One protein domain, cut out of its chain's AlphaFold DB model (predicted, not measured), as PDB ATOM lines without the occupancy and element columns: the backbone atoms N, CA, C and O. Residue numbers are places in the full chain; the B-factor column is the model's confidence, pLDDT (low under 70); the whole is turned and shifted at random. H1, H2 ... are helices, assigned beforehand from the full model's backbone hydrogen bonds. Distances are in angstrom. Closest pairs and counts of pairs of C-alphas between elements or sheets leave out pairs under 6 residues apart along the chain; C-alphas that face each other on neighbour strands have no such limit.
ATOM      1  N   SER A  39     201.076 204.934 165.689       82.19
ATOM      2  CA  SER A  39     202.174 203.979 165.870       82.19
ATOM      3  C   SER A  39     201.907 202.954 166.981       82.19
ATOM      4  O   SER A  39     202.231 201.779 166.805       82.19
ATOM      5  N   ASN A  40     201.292 203.356 168.100       86.19
ATOM      6  CA  ASN A  40     200.929 202.442 169.189       86.19
ATOM      7  C   ASN A  40     199.823 201.476 168.739       86.19
ATOM      8  O   ASN A  40     199.955 200.261 168.901       86.19
ATOM      9  N   LEU A  41     198.787 201.995 168.071       88.19
ATOM     10  CA  LEU A  41     197.740 201.155 167.488       88.19
ATOM     11  C   LEU A  41     198.322 200.152 166.483       88.19
ATOM     12  O   LEU A  41     197.998 198.968 166.533       88.19
ATOM     13  N   ILE A  42     199.234 200.591 165.616       87.75
ATOM     14  CA  ILE A  42     199.894 199.713 164.647       87.75
ATOM     15  C   ILE A  42     200.747 198.641 165.330       87.75
ATOM     16  O   ILE A  42     200.736 197.489 164.891       87.75
ATOM     17  N   GLY A  43     201.427 198.974 166.428       87.25
ATOM     18  CA  GLY A  43     202.097 197.984 167.269       87.25
ATOM     19  C   GLY A  43     201.132 196.895 167.747       87.25
ATOM     20  O   GLY A  43     201.410 195.707 167.583       87.25
ATOM     21  N   ARG A  44     199.950 197.288 168.238       87.06
ATOM     22  CA  ARG A  44     198.904 196.352 168.688       87.06
ATOM     23  C   ARG A  44     198.348 195.498 167.546       87.06
ATOM     24  O   ARG A  44     198.176 194.299 167.732       87.06
ATOM     25  N   LEU A  45     198.151 196.064 166.352       89.94
ATOM     26  CA  LEU A  45     197.695 195.322 165.164       89.94
ATOM     27  C   LEU A  45     198.645 194.178 164.757       89.94
ATOM     28  O   LEU A  45     198.211 193.192 164.151       89.94
ATOM     29  N   ARG A  46     199.942 194.283 165.078       85.88
ATOM     30  CA  ARG A  46     200.907 193.199 164.831       85.88
ATOM     31  C   ARG A  46     200.702 192.038 165.795       85.88
ATOM     32  O   ARG A  46     200.662 190.891 165.351       85.88
ATOM     33  N   SER A  47     200.544 192.339 167.078       86.94
ATOM     34  CA  SER A  47     200.409 191.337 168.140       86.94
ATOM     35  C   SER A  47     199.009 190.724 168.225       86.94
ATOM     36  O   SER A  47     198.881 189.568 168.615       86.94
ATOM     37  N   ASP A  48     197.968 191.459 167.829       88.81
ATOM     38  CA  ASP A  48     196.568 191.039 167.933       88.81
ATOM     39  C   ASP A  48     195.951 190.796 166.545       88.81
ATOM     40  O   ASP A  48     195.676 191.718 165.771       88.81
ATOM     41  N   ALA A  49     195.720 189.522 166.220       86.69
ATOM     42  CA  ALA A  49     195.116 189.115 164.954       86.69
ATOM     43  C   ALA A  49     193.620 189.469 164.849       86.69
ATOM     44  O   ALA A  49     193.137 189.724 163.743       86.69
ATOM     45  N   ALA A  50     192.890 189.511 165.967       88.56
ATOM     46  CA  ALA A  50     191.472 189.854 165.985       88.56
ATOM     47  C   ALA A  50     191.277 191.358 165.758       88.56
ATOM     48  O   ALA A  50     190.466 191.760 164.920       88.56
ATOM     49  N   LEU A  51     192.084 192.187 166.425       87.94
ATOM     50  CA  LEU A  51     192.118 193.631 166.189       87.94
ATOM     51  C   LEU A  51     192.509 193.941 164.742       87.94
ATOM     52  O   LEU A  51     191.895 194.790 164.102       87.94
ATOM     53  N   ARG A  52     193.472 193.198 164.185       89.94
ATOM     54  CA  ARG A  52     193.871 193.325 162.779       89.94
ATOM     55  C   ARG A  52     192.734 193.020 161.811       89.94
ATOM     56  O   ARG A  52     192.551 193.758 160.848       89.94
ATOM     57  N   ALA A  53     191.962 191.964 162.062       88.25
ATOM     58  CA  ALA A  53     190.802 191.625 161.244       88.25
ATOM     59  C   ALA A  53     189.704 192.703 161.330       88.25
ATOM     60  O   ALA A  53     189.123 193.065 160.308       88.25
ATOM     61  N   ARG A  54     189.465 193.269 162.524       88.12
ATOM     62  CA  ARG A  54     188.532 194.397 162.714       88.12
ATOM     63  C   ARG A  54     188.996 195.652 161.976       88.12
ATOM     64  O   ARG A  54     188.221 196.230 161.220       88.12
ATOM     65  N   PHE A  55     190.270 196.012 162.121       90.69
ATOM     66  CA  PHE A  55     190.870 197.156 161.433       90.69
ATOM     67  C   PHE A  55     190.835 196.987 159.910       90.69
ATOM     68  O   PHE A  55     190.596 197.951 159.192       90.69
ATOM     69  N   ALA A  56     191.007 195.763 159.400       91.25
ATOM     70  CA  ALA A  56     190.866 195.475 157.974       91.25
ATOM     71  C   ALA A  56     189.435 195.714 157.465       91.25
ATOM     72  O   ALA A  56     189.260 196.179 156.345       91.25
ATOM     73  N   GLY A  57     188.414 195.403 158.267       91.25
ATOM     74  CA  GLY A  57     187.012 195.566 157.878       91.25
ATOM     75  C   GLY A  57     186.447 196.973 158.076       91.25
ATOM     76  O   GLY A  57     185.485 197.323 157.404       91.25
ATOM     77  N   ASN A  58     187.007 197.757 159.003       90.88
ATOM     78  CA  ASN A  58     186.577 199.127 159.284       90.88
ATOM     79  C   ASN A  58     187.724 199.955 159.897       90.88
ATOM     80  O   ASN A  58     187.764 200.175 161.116       90.88
ATOM     81  N   PRO A  59     188.680 200.431 159.088       89.69
ATOM     82  CA  PRO A  59     189.853 201.118 159.610       89.69
ATOM     83  C   PRO A  59     189.519 202.496 160.176       89.69
ATOM     84  O   PRO A  59     190.038 202.856 161.229       89.69
ATOM     85  N   ARG A  60     188.611 203.247 159.536       89.44
ATOM     86  CA  ARG A  60     188.197 204.583 159.995       89.44
ATOM     87  C   ARG A  60     187.491 204.507 161.347       89.44
ATOM     88  O   ARG A  60     187.840 205.260 162.246       89.44
ATOM     89  N   GLY A  61     186.563 203.562 161.512       87.25
ATOM     90  CA  GLY A  61     185.887 203.338 162.791       87.25
ATOM     91  C   GLY A  61     186.849 202.881 163.882       87.25
ATOM     92  O   GLY A  61     186.812 203.413 164.984       87.25
ATOM     93  N   THR A  62     187.773 201.974 163.553       89.19
ATOM     94  CA  THR A  62     188.771 201.506 164.523       89.19
ATOM     95  C   THR A  62     189.704 202.642 164.969       89.19
ATOM     96  O   THR A  62     190.030 202.725 166.146       89.19
ATOM     97  N   LEU A  63     190.108 203.557 164.076       89.38
ATOM     98  CA  LEU A  63     190.867 204.753 164.473       89.38
ATOM     99  C   LEU A  63     190.075 205.651 165.430       89.38
ATOM    100  O   LEU A  63     190.602 206.025 166.479       89.38
ATOM    101  N   SER A  64     188.813 205.933 165.107       87.75
ATOM    102  CA  SER A  64     187.942 206.753 165.953       87.75
ATOM    103  C   SER A  64     187.700 206.128 167.333       87.75
ATOM    104  O   SER A  64     187.706 206.852 168.324       87.75
ATOM    105  N   GLU A  65     187.556 204.797 167.428       88.00
ATOM    106  CA  GLU A  65     187.455 204.056 168.703       88.00
ATOM    107  C   GLU A  65     188.687 204.271 169.601       88.00
ATOM    108  O   GLU A  65     188.580 204.264 170.825       88.00
ATOM    109  N   HIS A  66     189.858 204.492 168.998       85.94
ATOM    110  CA  HIS A  66     191.111 204.771 169.700       85.94
ATOM    111  C   HIS A  66     191.408 206.273 169.857       85.94
ATOM    112  O   HIS A  66     192.505 206.637 170.283       85.94
ATOM    113  N   GLY A  67     190.449 207.149 169.534       86.19
ATOM    114  CA  GLY A  67     190.597 208.602 169.650       86.19
ATOM    115  C   GLY A  67     191.527 209.221 168.603       86.19
ATOM    116  O   GLY A  67     192.035 210.322 168.819       86.19
ATOM    117  N   ILE A  68     191.779 208.525 167.491       85.44
ATOM    118  CA  ILE A  68     192.606 209.003 166.379       85.44
ATOM    119  C   ILE A  68     191.677 209.537 165.292       85.44
ATOM    120  O   ILE A  68     190.808 208.809 164.817       85.44
ATOM    121  N   ASP A  69     191.882 210.783 164.860       86.50
ATOM    122  CA  ASP A  69     191.128 211.340 163.734       86.50
ATOM    123  C   ASP A  69     191.489 210.594 162.435       86.50
ATOM    124  O   ASP A  69     192.663 210.577 162.050       86.50
ATOM    125  N   PRO A  70     190.518 209.969 161.739       85.19
ATOM    126  CA  PRO A  70     190.771 209.309 160.467       85.19
ATOM    127  C   PRO A  70     190.863 210.286 159.288       85.19
ATOM    128  O   PRO A  70     191.352 209.892 158.239       85.19
ATOM    129  N   SER A  71     190.402 211.534 159.415       84.75
ATOM    130  CA  SER A  71     190.347 212.530 158.331       84.75
ATOM    131  C   SER A  71     191.680 212.778 157.601       84.75
ATOM    132  O   SER A  71     191.661 212.837 156.368       84.75
ATOM    133  N   PRO A  72     192.843 212.890 158.281       85.38
ATOM    134  CA  PRO A  72     194.128 213.070 157.598       85.38
ATOM    135  C   PRO A  72     194.632 211.800 156.899       85.38
ATOM    136  O   PRO A  72     195.521 211.871 156.049       85.38
ATOM    137  N   TYR A  73     194.082 210.634 157.238       79.94
ATOM    138  CA  TYR A  73     194.484 209.360 156.670       79.94
ATOM    139  C   TYR A  73     193.463 208.981 155.597       79.94
ATOM    140  O   TYR A  73     192.335 208.605 155.899       79.94
ATOM    141  N   ASN A  74     193.847 209.081 154.323       83.44
ATOM    142  CA  ASN A  74     193.008 208.652 153.200       83.44
ATOM    143  C   ASN A  74     192.863 207.115 153.190       83.44
ATOM    144  O   ASN A  74     193.506 206.414 152.407       83.44
ATOM    145  N   LEU A  75     192.082 206.592 154.135       84.94
ATOM    146  CA  LEU A  75     191.890 205.172 154.377       84.94
ATOM    147  C   LEU A  75     190.657 204.677 153.620       84.94
ATOM    148  O   LEU A  75     189.618 205.341 153.651       84.94
ATOM    149  N   PRO A  76     190.744 203.500 152.980       85.81
ATOM    150  CA  PRO A  76     189.587 202.877 152.353       85.81
ATOM    151  C   PRO A  76     188.591 202.389 153.415       85.81
ATOM    152  O   PRO A  76     188.959 202.193 154.571       85.81
ATOM    153  N   ASP A  77     187.345 202.123 153.022       84.19
ATOM    154  CA  ASP A  77     186.327 201.571 153.935       84.19
ATOM    155  C   ASP A  77     186.681 200.161 154.430       84.19
ATOM    156  O   ASP A  77     186.324 199.779 155.540       84.19
ATOM    157  N   ALA A  78     187.435 199.412 153.624       86.69
ATOM    158  CA  ALA A  78     188.044 198.144 153.993       86.69
ATOM    159  C   ALA A  78     189.456 198.041 153.402       86.69
ATOM    160  O   ALA A  78     189.715 198.473 152.278       86.69
ATOM    161  N   MET A  79     190.370 197.441 154.157       88.00
ATOM    162  CA  MET A  79     191.739 197.155 153.747       88.00
ATOM    163  C   MET A  79     191.904 195.691 153.356       88.00
ATOM    164  O   MET A  79     191.540 194.778 154.096       88.00
ATOM    165  N   ASN A  80     192.537 195.465 152.207       87.62
ATOM    166  CA  ASN A  80     192.979 194.136 151.810       87.62
ATOM    167  C   ASN A  80     194.286 193.737 152.533       87.62
ATOM    168  O   ASN A  80     194.957 194.558 153.165       87.62
ATOM    169  N   ALA A  81     194.664 192.460 152.433       82.94
ATOM    170  CA  ALA A  81     195.851 191.930 153.109       82.94
ATOM    171  C   ALA A  81     197.159 192.624 152.675       82.94
ATOM    172  O   ALA A  81     198.049 192.826 153.499       82.94
ATOM    173  N   GLU A  82     197.271 193.037 151.411       86.25
ATOM    174  CA  GLU A  82     198.456 193.737 150.904       86.25
ATOM    175  C   GLU A  82     198.562 195.176 151.417       86.25
ATOM    176  O   GLU A  82     199.651 195.657 151.717       86.25
ATOM    177  N   GLN A  83     197.438 195.887 151.499       88.06
ATOM    178  CA  GLN A  83     197.345 197.238 152.045       88.06
ATOM    179  C   GLN A  83     197.650 197.217 153.538       88.06
ATOM    180  O   GLN A  83     198.441 198.031 154.009       88.06
ATOM    181  N   MET A  84     197.106 196.231 154.254       87.19
ATOM    182  CA  MET A  84     197.446 195.980 155.649       87.19
ATOM    183  C   MET A  84     198.949 195.725 155.807       87.19
ATOM    184  O   MET A  84     199.597 196.362 156.630       87.19
ATOM    185  N   GLY A  85     199.528 194.846 154.982       85.12
ATOM    186  CA  GLY A  85     200.965 194.567 154.995       85.12
ATOM    187  C   GLY A  85     201.811 195.821 154.759       85.12
ATOM    188  O   GLY A  85     202.762 196.065 155.497       85.12
ATOM    189  N   ARG A  86     201.423 196.661 153.792       85.56
ATOM    190  CA  ARG A  86     202.082 197.946 153.510       85.56
ATOM    191  C   ARG A  86     201.987 198.922 154.681       85.56
ATOM    192  O   ARG A  86     203.005 199.497 155.055       85.56
ATOM    193  N   LEU A  87     200.810 199.074 155.287       85.31
ATOM    194  CA  LEU A  87     200.600 199.962 156.435       85.31
ATOM    195  C   LEU A  87     201.437 199.527 157.642       85.31
ATOM    196  O   LEU A  87     202.093 200.356 158.278       85.31
ATOM    197  N   LEU A  88     201.467 198.219 157.915       85.50
ATOM    198  CA  LEU A  88     202.295 197.645 158.970       85.50
ATOM    199  C   LEU A  88     203.789 197.814 158.672       85.50
ATOM    200  O   LEU A  88     204.537 198.078 159.605       85.50
ATOM    201  N   ALA A  89     204.229 197.698 157.417       83.75
ATOM    202  CA  ALA A  89     205.631 197.869 157.038       83.75
ATOM    203  C   ALA A  89     206.097 199.334 157.103       83.75
ATOM    204  O   ALA A  89     207.182 199.604 157.608       83.75
ATOM    205  N   GLN A  90     205.274 200.285 156.647       80.81
ATOM    206  CA  GLN A  90     205.579 201.727 156.664       80.81
ATOM    207  C   GLN A  90     205.699 202.298 158.078       80.81
ATOM    208  O   GLN A  90     206.439 203.245 158.311       80.81
ATOM    209  N   ASN A  91     204.970 201.706 159.020       72.50
ATOM    210  CA  ASN A  91     204.977 202.088 160.429       72.50
ATOM    211  C   ASN A  91     205.803 201.113 161.272       72.50
ATOM    212  O   ASN A  91     205.643 201.017 162.492       72.50
ATOM    213  N   SER A  92     206.668 200.319 160.639       63.53
ATOM    214  CA  SER A  92     207.752 199.688 161.375       63.53
ATOM    215  C   SER A  92     208.589 200.799 161.985       63.53
ATOM    216  O   SER A  92     209.011 201.691 161.247       63.53
TER     217      SER A  92
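AT A GLANCE: This is residues 39 to 92 of the 153 residues of an uncharacterized protein of Chelatococcus asaccharovorans (UniProt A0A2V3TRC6). Four short helices form a small rounded cluster: H1, H2 and H3 follow one another round sharp corners, and H4 comes back near H1 and H2. The helices meet in few places, and a long link, residues 66 to 80, loops from H3 to H4. The printed part has 54 residues with four named helices, H1 H2 H3 H4 along the chain, and no named strand; the class is all helix. The whole is compact, with a radius of gyration of the C-alphas of 10.0 A and spans of 22 by 20 by 19 A.

IN THESE COORDINATES: H4, the longest helix, covers residues 81 to 90, 14.3 A from first to last C-alpha, and ends at C-alpha 90 (205.579, 201.727, 156.664). H1 covers residues 39 to 47, 13.0 A, from C-alpha 39 at (202.174, 203.979, 165.870). H2 covers residues 49 to 57, 12.5 A. H3 covers residues 59 to 65, 9.9 A, and begins at C-alpha 59 (189.853, 201.118, 159.610).

HOW THE PARTS SIT: H4 and H1 are close but not clearly touching; their closest C-alphas, of Leu 88 and Ile 42, are 6.5 A apart, at a steep tilt of 50 degrees, opposite ways. H4 and H2 are close but not clearly touching, with C-alphas of Met 84 and Ala 56 closest at 7.0 A; at 72 degrees they are only just about perpendicular. H1 and H2 touch only at the corner by their link, closest at the C-alphas of Leu 45 and Arg 52, 4.9 A, with a steep tilt of 61 degrees. H2 and H3 are close but not clearly touching, closest at the C-alphas of Phe 55 and Thr 62, 5.7 A, with a steep tilt of 67 degrees. H1 and H3 are only just apart, 8.3 A at the closest, and H3 and H4 are apart. Each O i to N i+4 pair is within hydrogen-bond range in H2, H3 and H4; in H1, 4 of 5 are.

THE WHOLE: The C-alphas farthest apart, of Ser 47 and Ser 71, are 25.4 A apart. The links H1 to H2 and H2 to H3 are tight, and H3 to H4 is long. The printed part has no cut, and its mean pLDDT is 86.1; residue 92 is under 70.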